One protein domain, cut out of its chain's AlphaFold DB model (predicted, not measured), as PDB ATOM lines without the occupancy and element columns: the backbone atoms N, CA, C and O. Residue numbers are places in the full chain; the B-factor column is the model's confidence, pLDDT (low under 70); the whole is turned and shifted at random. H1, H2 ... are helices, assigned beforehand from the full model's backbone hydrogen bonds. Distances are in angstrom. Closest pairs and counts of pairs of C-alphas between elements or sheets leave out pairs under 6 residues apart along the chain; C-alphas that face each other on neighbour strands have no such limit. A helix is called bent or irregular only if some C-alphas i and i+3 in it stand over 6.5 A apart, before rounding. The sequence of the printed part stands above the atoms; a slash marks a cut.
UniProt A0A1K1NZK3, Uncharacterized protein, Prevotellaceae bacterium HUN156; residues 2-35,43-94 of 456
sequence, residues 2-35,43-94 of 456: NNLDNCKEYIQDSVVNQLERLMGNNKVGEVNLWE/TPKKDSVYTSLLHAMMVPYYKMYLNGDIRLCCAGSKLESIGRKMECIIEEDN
ATOM      1  N   ASN A   2     -31.747  35.103  82.613       63.69
ATOM      2  CA  ASN A   2     -30.310  34.850  82.545       63.69
ATOM      3  C   ASN A   2     -30.062  33.386  82.161       63.69
ATOM      4  O   ASN A   2     -30.772  32.497  82.624       63.69
ATOM      5  N   ASN A   3     -29.036  33.134  81.342       72.06
ATOM      6  CA  ASN A   3     -28.624  31.782  80.934       72.06
ATOM      7  C   ASN A   3     -28.448  30.842  82.151       72.06
ATOM      8  O   ASN A   3     -28.805  29.672  82.098       72.06
ATOM      9  N   LEU A   4     -27.997  31.393  83.285       80.25
ATOM     10  CA  LEU A   4     -27.844  30.685  84.558       80.25
ATOM     11  C   LEU A   4     -29.170  30.142  85.128       80.25
ATOM     12  O   LEU A   4     -29.222  28.983  85.532       80.25
ATOM     13  N   ASP A   5     -30.230  30.955  85.147       82.56
ATOM     14  CA  ASP A   5     -31.530  30.562  85.710       82.56
ATOM     15  C   ASP A   5     -32.175  29.465  84.858       82.56
ATOM     16  O   ASP A   5     -32.671  28.475  85.393       82.56
ATOM     17  N   ASN A   6     -32.056  29.584  83.530       81.69
ATOM     18  CA  ASN A   6     -32.519  28.563  82.592       81.69
ATOM     19  C   ASN A   6     -31.759  27.237  82.772       81.69
ATOM     20  O   ASN A   6     -32.379  26.175  82.774       81.69
ATOM     21  N   CYS A   7     -30.429  27.273  82.947       82.69
ATOM     22  CA  CYS A   7     -29.641  26.076  83.261       82.69
ATOM     23  C   CYS A   7     -30.090  25.432  84.577       82.69
ATOM     24  O   CYS A   7     -30.205  24.209  84.652       82.69
ATOM     25  N   LYS A   8     -30.361  26.245  85.605       86.81
ATOM     26  CA  LYS A   8     -30.761  25.770  86.934       86.81
ATOM     27  C   LYS A   8     -32.109  25.077  86.916       86.81
ATOM     28  O   LYS A   8     -32.222  23.961  87.417       86.81
ATOM     29  N   GLU A   9     -33.105  25.722  86.323       85.31
ATOM     30  CA  GLU A   9     -34.448  25.167  86.170       85.31
ATOM     31  C   GLU A   9     -34.400  23.871  85.353       85.31
ATOM     32  O   GLU A   9     -34.949  22.846  85.759       85.31
ATOM     33  N   TYR A  10     -33.619  23.865  84.267       82.19
ATOM     34  CA  TYR A  10     -33.432  22.677  83.444       82.19
ATOM     35  C   TYR A  10     -32.810  21.503  84.216       82.19
ATOM     36  O   TYR A  10     -33.309  20.376  84.120       82.19
ATOM     37  N   ILE A  11     -31.732  21.737  84.977       85.56
ATOM     38  CA  ILE A  11     -31.073  20.700  85.788       85.56
ATOM     39  C   ILE A  11     -32.016  20.206  86.891       85.56
ATOM     40  O   ILE A  11     -32.129  18.994  87.099       85.56
ATOM     41  N   GLN A  12     -32.738  21.115  87.552       88.88
ATOM     42  CA  GLN A  12     -33.716  20.761  88.579       88.88
ATOM     43  C   GLN A  12     -34.770  19.792  88.031       88.88
ATOM     44  O   GLN A  12     -34.989  18.727  88.603       88.88
ATOM     45  N   ASP A  13     -35.391  20.115  86.898       82.56
ATOM     46  CA  ASP A  13     -36.506  19.332  86.362       82.56
ATOM     47  C   ASP A  13     -36.082  18.027  85.691       82.56
ATOM     48  O   ASP A  13     -36.764  16.996  85.805       82.56
ATOM     49  N   SER A  14     -34.955  18.068  84.983       76.75
ATOM     50  CA  SER A  14     -34.518  16.966  84.125       76.75
ATOM     51  C   SER A  14     -33.671  15.938  84.868       76.75
ATOM     52  O   SER A  14     -33.607  14.784  84.442       76.75
ATOM     53  N   VAL A  15     -33.024  16.342  85.964       82.25
ATOM     54  CA  VAL A  15     -32.067  15.510  86.700       82.25
ATOM     55  C   VAL A  15     -32.534  15.309  88.132       82.25
ATOM     56  O   VAL A  15     -32.888  14.189  88.501       82.25
ATOM     57  N   VAL A  16     -32.580  16.384  88.922       87.19
ATOM     58  CA  VAL A  16     -32.808  16.312  90.373       87.19
ATOM     59  C   VAL A  16     -34.203  15.762  90.671       87.19
ATOM     60  O   VAL A  16     -34.330  14.719  91.302       87.19
ATOM     61  N   ASN A  17     -35.252  16.363  90.107       85.88
ATOM     62  CA  ASN A  17     -36.637  15.930  90.307       85.88
ATOM     63  C   ASN A  17     -36.877  14.488  89.821       85.88
ATOM     64  O   ASN A  17     -37.701  13.763  90.383       85.88
ATOM     65  N   GLN A  18     -36.175  14.044  88.770       80.88
ATOM     66  CA  GLN A  18     -36.273  12.658  88.302       80.88
ATOM     67  C   GLN A  18     -35.602  11.694  89.280       80.88
ATOM     68  O   GLN A  18     -36.194  10.667  89.610       80.88
ATOM     69  N   LEU A  19     -34.410  12.031  89.782       83.00
ATOM     70  CA  LEU A  19     -33.727  11.257  90.818       83.00
ATOM     71  C   LEU A  19     -34.582  11.146  92.082       83.00
ATOM     72  O   LEU A  19     -34.806  10.036  92.560       83.00
ATOM     73  N   GLU A  20     -35.139  12.252  92.575       85.44
ATOM     74  CA  GLU A  20     -36.028  12.266  93.745       85.44
ATOM     75  C   GLU A  20     -37.243  11.357  93.552       85.44
ATOM     76  O   GLU A  20     -37.555  10.533  94.414       85.44
ATOM     77  N   ARG A  21     -37.902  11.434  92.388       81.31
ATOM     78  CA  ARG A  21     -39.034  10.556  92.055       81.31
ATOM     79  C   ARG A  21     -38.631   9.088  92.009       81.31
ATOM     80  O   ARG A  21     -39.382   8.231  92.475       81.31
ATOM     81  N   LEU A  22     -37.474   8.788  91.426       78.88
ATOM     82  CA  LEU A  22     -36.983   7.422  91.301       78.88
ATOM     83  C   LEU A  22     -36.611   6.826  92.663       78.88
ATOM     84  O   LEU A  22     -36.930   5.656  92.892       78.88
ATOM     85  N   MET A  23     -36.025   7.631  93.555       80.19
ATOM     86  CA  MET A  23     -35.684   7.258  94.932       80.19
ATOM     87  C   MET A  23     -36.906   7.154  95.853       80.19
ATOM     88  O   MET A  23     -36.905   6.332  96.765       80.19
ATOM     89  N   GLY A  24     -37.932   7.985  95.642       77.50
ATOM     90  CA  GLY A  24     -39.123   8.049  96.494       77.50
ATOM     91  C   GLY A  24     -40.258   7.100  96.099       77.50
ATOM     92  O   GLY A  24     -41.188   6.910  96.880       77.50
ATOM     93  N   ASN A  25     -40.232   6.507  94.898       70.50
ATOM     94  CA  ASN A  25     -41.337   5.679  94.411       70.50
ATOM     95  C   ASN A  25     -40.877   4.437  93.633       70.50
ATOM     96  O   ASN A  25     -40.510   4.501  92.457       70.50
ATOM     97  N   ASN A  26     -41.021   3.268  94.260       63.16
ATOM     98  CA  ASN A  26     -40.642   1.970  93.691       63.16
ATOM     99  C   ASN A  26     -41.463   1.553  92.455       63.16
ATOM    100  O   ASN A  26     -41.053   0.640  91.748       63.16
ATOM    101  N   LYS A  27     -42.592   2.216  92.160       64.38
ATOM    102  CA  LYS A  27     -43.464   1.883  91.015       64.38
ATOM    103  C   LYS A  27     -43.101   2.599  89.712       64.38
ATOM    104  O   LYS A  27     -43.630   2.254  88.661       64.38
ATOM    105  N   VAL A  28     -42.241   3.614  89.763       64.31
ATOM    106  CA  VAL A  28     -41.783   4.336  88.564       64.31
ATOM    107  C   VAL A  28     -40.679   3.509  87.899       64.31
ATOM    108  O   VAL A  28     -39.774   3.081  88.601       64.31
ATOM    109  N   GLY A  29     -40.727   3.253  86.591       62.03
ATOM    110  CA  GLY A  29     -39.618   2.589  85.886       62.03
ATOM    111  C   GLY A  29     -38.367   3.473  85.841       62.03
ATOM    112  O   GLY A  29     -38.489   4.695  85.906       62.03
ATOM    113  N   GLU A  30     -37.174   2.881  85.753       61.88
ATOM    114  CA  GLU A  30     -35.941   3.651  85.557       61.88
ATOM    115  C   GLU A  30     -36.056   4.450  84.249       61.88
ATOM    116  O   GLU A  30     -36.277   3.897  83.172       61.88
ATOM    117  N   VAL A  31     -36.005   5.778  84.356       65.44
ATOM    118  CA  VAL A  31     -35.991   6.664  83.193       65.44
ATOM    119  C   VAL A  31     -34.535   6.889  82.847       65.44
ATOM    120  O   VAL A  31     -33.714   7.072  83.745       65.44
ATOM    121  N   ASN A  32     -34.214   6.909  81.557       61.59
ATOM    122  CA  ASN A  32     -32.884   7.283  81.123       61.59
ATOM    123  C   ASN A  32     -32.662   8.764  81.474       61.59
ATOM    124  O   ASN A  32     -33.061   9.673  80.737       61.59
ATOM    125  N   LEU A  33     -32.094   8.991  82.665       59.12
ATOM    126  CA  LEU A  33     -31.550  10.282  83.050       59.12
ATOM    127  C   LEU A  33     -30.634  10.696  81.903       59.12
ATOM    128  O   LEU A  33     -29.920   9.851  81.351       59.12
ATOM    129  N   TRP A  34     -30.686  11.970  81.530       59.22
ATOM    130  CA  TRP A  34     -29.859  12.553  80.466       59.22
ATOM    131  C   TRP A  34     -30.286  12.263  79.011       59.22
ATOM    132  O   TRP A  34     -29.710  12.888  78.123       59.22
ATOM    133  N   GLU A  35     -31.262  11.380  78.739       48.31
ATOM    134  CA  GLU A  35     -31.587  10.944  77.359       48.31
ATOM    135  C   GLU A  35     -32.968  11.375  76.832       48.31
ATOM    136  O   GLU A  35     -33.145  11.551  75.623       48.31
ATOM    137  N   THR A  43     -32.811  23.118  75.351       61.22
ATOM    138  CA  THR A  43     -31.672  22.559  76.080       61.22
ATOM    139  C   THR A  43     -30.584  23.627  76.225       61.22
ATOM    140  O   THR A  43     -30.112  24.156  75.212       61.22
ATOM    141  N   PRO A  44     -30.164  23.965  77.458       65.88
ATOM    142  CA  PRO A  44     -29.022  24.841  77.650       65.88
ATOM    143  C   PRO A  44     -27.781  24.228  77.002       65.88
ATOM    144  O   PRO A  44     -27.616  23.003  76.961       65.88
ATOM    145  N   LYS A  45     -26.893  25.076  76.480       71.56
ATOM    146  CA  LYS A  45     -25.612  24.608  75.950       71.56
ATOM    147  C   LYS A  45     -24.837  23.959  77.102       71.56
ATOM    148  O   LYS A  45     -24.732  24.551  78.170       71.56
ATOM    149  N   LYS A  46     -24.293  22.757  76.884       73.00
ATOM    150  CA  LYS A  46     -23.411  22.070  77.844       73.00
ATOM    151  C   LYS A  46     -22.039  22.751  77.879       73.00
ATOM    152  O   LYS A  46     -21.060  22.227  77.356       73.00
ATOM    153  N   ASP A  47     -22.013  23.979  78.371       79.44
ATOM    154  CA  ASP A  47     -20.807  24.760  78.602       79.44
ATOM    155  C   ASP A  47     -20.328  24.608  80.055       79.44
ATOM    156  O   ASP A  47     -20.930  23.899  80.863       79.44
ATOM    157  N   SER A  48     -19.219  25.266  80.399       81.50
ATOM    158  CA  SER A  48     -18.637  25.190  81.744       81.50
ATOM    159  C   SER A  48     -19.590  25.662  82.846       81.50
ATOM    160  O   SER A  48     -19.506  25.169  83.973       81.50
ATOM    161  N   VAL A  49     -20.513  26.580  82.536       83.19
ATOM    162  CA  VAL A  49     -21.516  27.083  83.482       83.19
ATOM    163  C   VAL A  49     -22.544  25.999  83.772       83.19
ATOM    164  O   VAL A  49     -22.818  25.730  84.940       83.19
ATOM    165  N   TYR A  50     -23.064  25.338  82.733       84.38
ATOM    166  CA  TYR A  50     -23.958  24.191  82.896       84.38
ATOM    167  C   TYR A  50     -23.304  23.082  83.727       84.38
ATOM    168  O   TYR A  50     -23.905  22.609  84.689       84.38
ATOM    169  N   THR A  51     -22.069  22.692  83.392       82.75
ATOM    170  CA  THR A  51     -21.347  21.617  84.088       82.75
ATOM    171  C   THR A  51     -21.115  21.954  85.561       82.75
ATOM    172  O   THR A  51     -21.435  21.152  86.433       82.75
ATOM    173  N   SER A  52     -20.661  23.173  85.868       85.75
ATOM    174  CA  SER A  52     -20.442  23.606  87.258       85.75
ATOM    175  C   SER A  52     -21.740  23.602  88.071       85.75
ATOM    176  O   SER A  52     -21.770  23.150  89.214       85.75
ATOM    177  N   LEU A  53     -22.835  24.081  87.473       88.06
ATOM    178  CA  LEU A  53     -24.145  24.097  88.113       88.06
ATOM    179  C   LEU A  53     -24.684  22.680  88.337       88.06
ATOM    180  O   LEU A  53     -25.283  22.406  89.377       88.06
ATOM    181  N   LEU A  54     -24.446  21.778  87.378       87.62
ATOM    182  CA  LEU A  54     -24.832  20.381  87.486       87.62
ATOM    183  C   LEU A  54     -24.173  19.730  88.696       87.62
ATOM    184  O   LEU A  54     -24.879  19.192  89.545       87.62
ATOM    185  N   HIS A  55     -22.844  19.812  88.796       88.69
ATOM    186  CA  HIS A  55     -22.111  19.221  89.914       88.69
ATOM    187  C   HIS A  55     -22.561  19.817  91.248       88.69
ATOM    188  O   HIS A  55     -22.884  19.060  92.161       88.69
ATOM    189  N   ALA A  56     -22.725  21.144  91.330       89.94
ATOM    190  CA  ALA A  56     -23.213  21.818  92.534       89.94
ATOM    191  C   ALA A  56     -24.594  21.308  92.995       89.94
ATOM    192  O   ALA A  56     -24.819  21.108  94.188       89.94
ATOM    193  N   MET A  57     -25.520  21.065  92.063       91.00
ATOM    194  CA  MET A  57     -26.852  20.528  92.379       91.00
ATOM    195  C   MET A  57     -26.842  19.018  92.659       91.00
ATOM    196  O   MET A  57     -27.732  18.514  93.343       91.00
ATOM    197  N   MET A  58     -25.839  18.296  92.156       89.06
ATOM    198  CA  MET A  58     -25.688  16.851  92.327       89.06
ATOM    199  C   MET A  58     -24.948  16.448  93.609       89.06
ATOM    200  O   MET A  58     -25.031  15.281  93.996       89.06
ATOM    201  N   VAL A  59     -24.304  17.387  94.317       90.44
ATOM    202  CA  VAL A  59     -23.557  17.126  95.567       90.44
ATOM    203  C   VAL A  59     -24.308  16.232  96.569       90.44
ATOM    204  O   VAL A  59     -23.689  15.291  97.068       90.44
ATOM    205  N   PRO A  60     -25.611  16.424  96.876       90.75
ATOM    206  CA  PRO A  60     -26.316  15.546  97.817       90.75
ATOM    207  C   PRO A  60     -26.295  14.071  97.393       90.75
ATOM    208  O   PRO A  60     -26.142  13.180  98.225       90.75
ATOM    209  N   TYR A  61     -26.386  13.813  96.089       88.31
ATOM    210  CA  TYR A  61     -26.367  12.472  95.513       88.31
ATOM    211  C   TYR A  61     -24.957  11.895  95.450       88.31
ATOM    212  O   TYR A  61     -24.778  10.703  95.686       88.31
ATOM    213  N   TYR A  62     -23.948  12.728  95.192       89.62
ATOM    214  CA  TYR A  62     -22.557  12.300  95.295       89.62
ATOM    215  C   TYR A  62     -22.190  11.931  96.730       89.62
ATOM    216  O   TYR A  62     -21.520  10.927  96.934       89.62
ATOM    217  N   LYS A  63     -22.693  12.665  97.731       90.94
ATOM    218  CA  LYS A  63     -22.545  12.298  99.148       90.94
ATOM    219  C   LYS A  63     -23.230  10.971  99.465       90.94
ATOM    220  O   LYS A  63     -22.650  10.149 100.166       90.94
ATOM    221  N   MET A  64     -24.424  10.726  98.920       89.44
ATOM    222  CA  MET A  64     -25.082   9.420  99.034       89.44
ATOM    223  C   MET A  64     -24.248   8.303  98.394       89.44
ATOM    224  O   MET A  64     -24.099   7.244  98.990       89.44
ATOM    225  N   TYR A  65     -23.684   8.531  97.207       88.69
ATOM    226  CA  TYR A  65     -22.823   7.557  96.536       88.69
ATOM    227  C   TYR A  65     -21.525   7.299  97.320       88.69
ATOM    228  O   TYR A  65     -21.170   6.146  97.556       88.69
ATOM    229  N   LEU A  66     -20.861   8.356  97.800       90.19
ATOM    230  CA  LEU A  66     -19.651   8.288  98.623       90.19
ATOM    231  C   LEU A  66     -19.898   7.534  99.937       90.19
ATOM    232  O   LEU A  66     -19.084   6.698 100.314       90.19
ATOM    233  N   ASN A  67     -21.050   7.753 100.573       90.56
ATOM    234  CA  ASN A  67     -21.495   7.009 101.754       90.56
ATOM    235  C   ASN A  67     -21.978   5.590 101.436       90.56
ATOM    236  O   ASN A  67     -22.455   4.913 102.334       90.56
ATOM    237  N   GLY A  68     -21.934   5.140 100.182       86.38
ATOM    238  CA  GLY A  68     -22.477   3.844  99.811       86.38
ATOM    239  C   GLY A  68     -23.959   3.751 100.171       86.38
ATOM    240  O   GLY A  68     -24.348   2.925 100.979       86.38
ATOM    241  N   ASP A  69     -24.832   4.586  99.620       87.19
ATOM    242  CA  ASP A  69     -26.272   4.424  99.842       87.19
ATOM    243  C   ASP A  69     -26.788   3.182  99.091       87.19
ATOM    244  O   ASP A  69     -26.564   3.033  97.884       87.19
ATOM    245  N   ILE A  70     -27.515   2.293  99.782       81.06
ATOM    246  CA  ILE A  70     -28.055   1.048  99.201       81.06
ATOM    247  C   ILE A  70     -28.868   1.279  97.924       81.06
ATOM    248  O   ILE A  70     -28.890   0.421  97.042       81.06
ATOM    249  N   ARG A  71     -29.542   2.427  97.798       79.94
ATOM    250  CA  ARG A  71     -30.411   2.719  96.654       79.94
ATOM    251  C   ARG A  71     -29.612   2.941  95.379       79.94
ATOM    252  O   ARG A  71     -30.126   2.612  94.318       79.94
ATOM    253  N   LEU A  72     -28.400   3.491  95.486       78.75
ATOM    254  CA  LEU A  72     -27.522   3.823  94.356       78.75
ATOM    255  C   LEU A  72     -26.467   2.745  94.116       78.75
ATOM    256  O   LEU A  72     -26.143   2.420  92.974       78.75
ATOM    257  N   CYS A  73     -25.922   2.188  95.193       77.62
ATOM    258  CA  CYS A  73     -24.741   1.346  95.108       77.62
ATOM    259  C   CYS A  73     -25.086  -0.145  94.984       77.62
ATOM    260  O   CYS A  73     -24.224  -0.900  94.517       77.62
ATOM    261  N   CYS A  74     -26.304  -0.586  95.349       74.44
ATOM    262  CA  CYS A  74     -26.696  -2.003  95.356       74.44
ATOM    263  C   CYS A  74     -26.921  -2.598  93.959       74.44
ATOM    264  O   CYS A  74     -27.611  -2.013  93.126       74.44
ATOM    265  N   ALA A  75     -26.355  -3.782  93.698       64.19
ATOM    266  CA  ALA A  75     -26.623  -4.528  92.468       64.19
ATOM    267  C   ALA A  75     -28.075  -5.017  92.458       64.19
ATOM    268  O   ALA A  75     -28.591  -5.444  93.492       64.19
ATOM    269  N   GLY A  76     -28.740  -4.911  91.309       65.12
ATOM    270  CA  GLY A  76     -30.175  -5.174  91.200       65.12
ATOM    271  C   GLY A  76     -31.054  -4.098  91.848       65.12
ATOM    272  O   GLY A  76     -32.280  -4.220  91.824       65.12
ATOM    273  N   SER A  77     -30.460  -3.030  92.400       71.06
ATOM    274  CA  SER A  77     -31.234  -1.845  92.745       71.06
ATOM    275  C   SER A  77     -31.781  -1.211  91.473       71.06
ATOM    276  O   SER A  77     -31.164  -1.227  90.407       71.06
ATOM    277  N   LYS A  78     -32.947  -0.589  91.613       72.62
ATOM    278  CA  LYS A  78     -33.596   0.145  90.531       72.62
ATOM    279  C   LYS A  78     -32.730   1.289  89.972       72.62
ATOM    280  O   LYS A  78     -32.995   1.737  88.866       72.62
ATOM    281  N   LEU A  79     -31.746   1.781  90.731       76.38
ATOM    282  CA  LEU A  79     -30.881   2.896  90.333       76.38
ATOM    283  C   LEU A  79     -29.454   2.443  90.017       76.38
ATOM    284  O   LEU A  79     -28.558   3.280  89.947       76.38
ATOM    285  N   GLU A  80     -29.209   1.144  89.817       75.12
ATOM    286  CA  GLU A  80     -27.853   0.661  89.548       75.12
ATOM    287  C   GLU A  80     -27.255   1.315  88.289       75.12
ATOM    288  O   GLU A  80     -26.074   1.672  88.281       75.12
ATOM    289  N   SER A  81     -28.051   1.503  87.227       75.38
ATOM    290  CA  SER A  81     -27.557   2.136  85.995       75.38
ATOM    291  C   SER A  81     -27.221   3.615  86.214       75.38
ATOM    292  O   SER A  81     -26.252   4.130  85.653       75.38
ATOM    293  N   ILE A  82     -27.976   4.279  87.089       77.50
ATOM    294  CA  ILE A  82     -27.738   5.657  87.517       77.50
ATOM    295  C   ILE A  82     -26.460   5.749  88.350       77.50
ATOM    296  O   ILE A  82     -25.652   6.634  88.088       77.50
ATOM    297  N   GLY A  83     -26.237   4.822  89.286       76.94
ATOM    298  CA  GLY A  83     -25.003   4.750  90.072       76.94
ATOM    299  C   GLY A  83     -23.759   4.630  89.187       76.94
ATOM    300  O   GLY A  83     -22.814   5.393  89.351       76.94
ATOM    301  N   ARG A  84     -23.794   3.770  88.159       75.62
ATOM    302  CA  ARG A  84     -22.689   3.663  87.181       75.62
ATOM    303  C   ARG A  84     -22.468   4.944  86.378       75.62
ATOM    304  O   ARG A  84     -21.343   5.277  86.043       75.62
ATOM    305  N   LYS A  85     -23.534   5.674  86.045       77.31
ATOM    306  CA  LYS A  85     -23.394   6.977  85.375       77.31
ATOM    307  C   LYS A  85     -22.841   8.044  86.312       77.31
ATOM    308  O   LYS A  85     -22.105   8.906  85.853       77.31
ATOM    309  N   MET A  86     -23.189   7.996  87.600       79.00
ATOM    310  CA  MET A  86     -22.625   8.904  88.599       79.00
ATOM    311  C   MET A  86     -21.111   8.743  88.704       79.00
ATOM    312  O   MET A  86     -20.446   9.761  88.807       79.00
ATOM    313  N   GLU A  87     -20.574   7.523  88.597       77.88
ATOM    314  CA  GLU A  87     -19.120   7.281  88.555       77.88
ATOM    315  C   GLU A  87     -18.446   8.121  87.461       77.88
ATOM    316  O   GLU A  87     -17.555   8.907  87.763       77.88
ATOM    317  N   CYS A  88     -18.941   8.054  86.219       77.62
ATOM    318  CA  CYS A  88     -18.393   8.846  85.113       77.62
ATOM    319  C   CYS A  88     -18.532  10.359  85.334       77.62
ATOM    320  O   CYS A  88     -17.634  11.115  84.991       77.62
ATOM    321  N   ILE A  89     -19.656  10.810  85.898       79.50
ATOM    322  CA  ILE A  89     -19.897  12.245  86.110       79.50
ATOM    323  C   ILE A  89     -19.030  12.777  87.263       79.50
ATOM    324  O   ILE A  89     -18.569  13.910  87.201       79.50
ATOM    325  N   ILE A  90     -18.789  11.986  88.311       82.88
ATOM    326  CA  ILE A  90     -17.915  12.374  89.428       82.88
ATOM    327  C   ILE A  90     -16.478  12.591  88.943       82.88
ATOM    328  O   ILE A  90     -15.826  13.525  89.398       82.88
ATOM    329  N   GLU A  91     -15.992  11.785  87.994       79.69
ATOM    330  CA  GLU A  91     -14.656  11.976  87.410       79.69
ATOM    331  C   GLU A  91     -14.502  13.311  86.658       79.69
ATOM    332  O   GLU A  91     -13.382  13.799  86.505       79.69
ATOM    333  N   GLU A  92     -15.608  13.921  86.221       81.38
ATOM    334  CA  GLU A  92     -15.634  15.231  85.559       81.38
ATOM    335  C   GLU A  92     -15.784  16.407  86.552       81.38
ATOM    336  O   GLU A  92     -15.621  17.569  86.164       81.38
ATOM    337  N   ASP A  93     -16.070  16.135  87.835       83.38
ATOM    338  CA  ASP A  93     -16.276  17.162  88.861       83.38
ATOM    339  C   ASP A  93     -14.945  17.697  89.413       83.38
ATOM    340  O   ASP A  93     -14.328  17.130  90.319       83.38
ATOM    341  N   ASN A  94     -14.540  18.871  88.929       81.31
ATOM    342  CA  ASN A  94     -13.346  19.574  89.407       81.31
ATOM    343  C   ASN A  94     -13.418  20.006  90.887       81.31
ATOM    344  O   ASN A  94     -12.398  20.393  91.452       81.31
TER     345      ASN A  94
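AT A GLANCE: This is residues 2 to 35 and 43 to 94 of the 456 residues of an uncharacterized protein of Prevotellaceae bacterium HUN156 (UniProt A0A1K1NZK3). Two longer helices, bent H1 and kinked H2, run side by side, meeting where arm H1a lies next to residues 49 to 57 of H2. Beyond the kink, the chain turns through tiny H3 into H4, which folds back at a steep tilt to H2, while arm H1b touches no helix. The printed part has 86 residues with four named helices, in the order H1, H2, H3, H4, and no named strand; its class is all helix. It is compact, with a radius of gyration of the C-alphas of 13.0 A and spans of 40 by 27 by 19 A.

IN THESE COORDINATES: Find C-alpha 3 at (-28.624, 31.782, 80.934), where H1, residues 3 to 24, begins. By its hydrogen bonds it was assigned as one helix, but it is bent: C-alphas 14 and 17 are 6.6 A apart. Its arms are H1a, residues 3 to 14, 16.3 A, and H1b, residues 17 to 24. H2, residues 48 to 66, measures 23.9 A and is irregular, with C-alphas 57 and 60 7.4 A apart and a kink of 59 degrees near residue 60. H3 has residues 70 to 73; H4, residues 80 to 91, is 17.5 A long and ends at C-alpha 91, (-14.656, 11.976, 87.410).

HOW THE PARTS SIT: Look at Cys 7 and Tyr 50, the closest C-alphas of H1a and H2, 6.0 A apart; these touch and run the same way at a steep tilt of 35.2 degrees, only just past shallow. H1b and H4 are apart. H2 and H4 only just touch, with 3 pairs of C-alphas within 8 A, closest at Tyr 65 and Gly 83, 7.4 A. H3 touches H4, closest at C-alphas 72 and 83, 5.1 A. Each O i to N i+4 pair is within hydrogen-bond range in H1a and H1b, 13 of 15 in H2 and 7 of 8 in H4; H3 is too short for one.

THE WHOLE: The farthest C-alphas, of Asn 2 and Gly 76, are 40.9 A apart. Residues 36 to 42 are not printed, and C-alphas 35 and 43 are 11.7 A apart across this cut. Confidence is under 70 at residue 2, residues 26 to 35, 43 to 44 and 75 to 76.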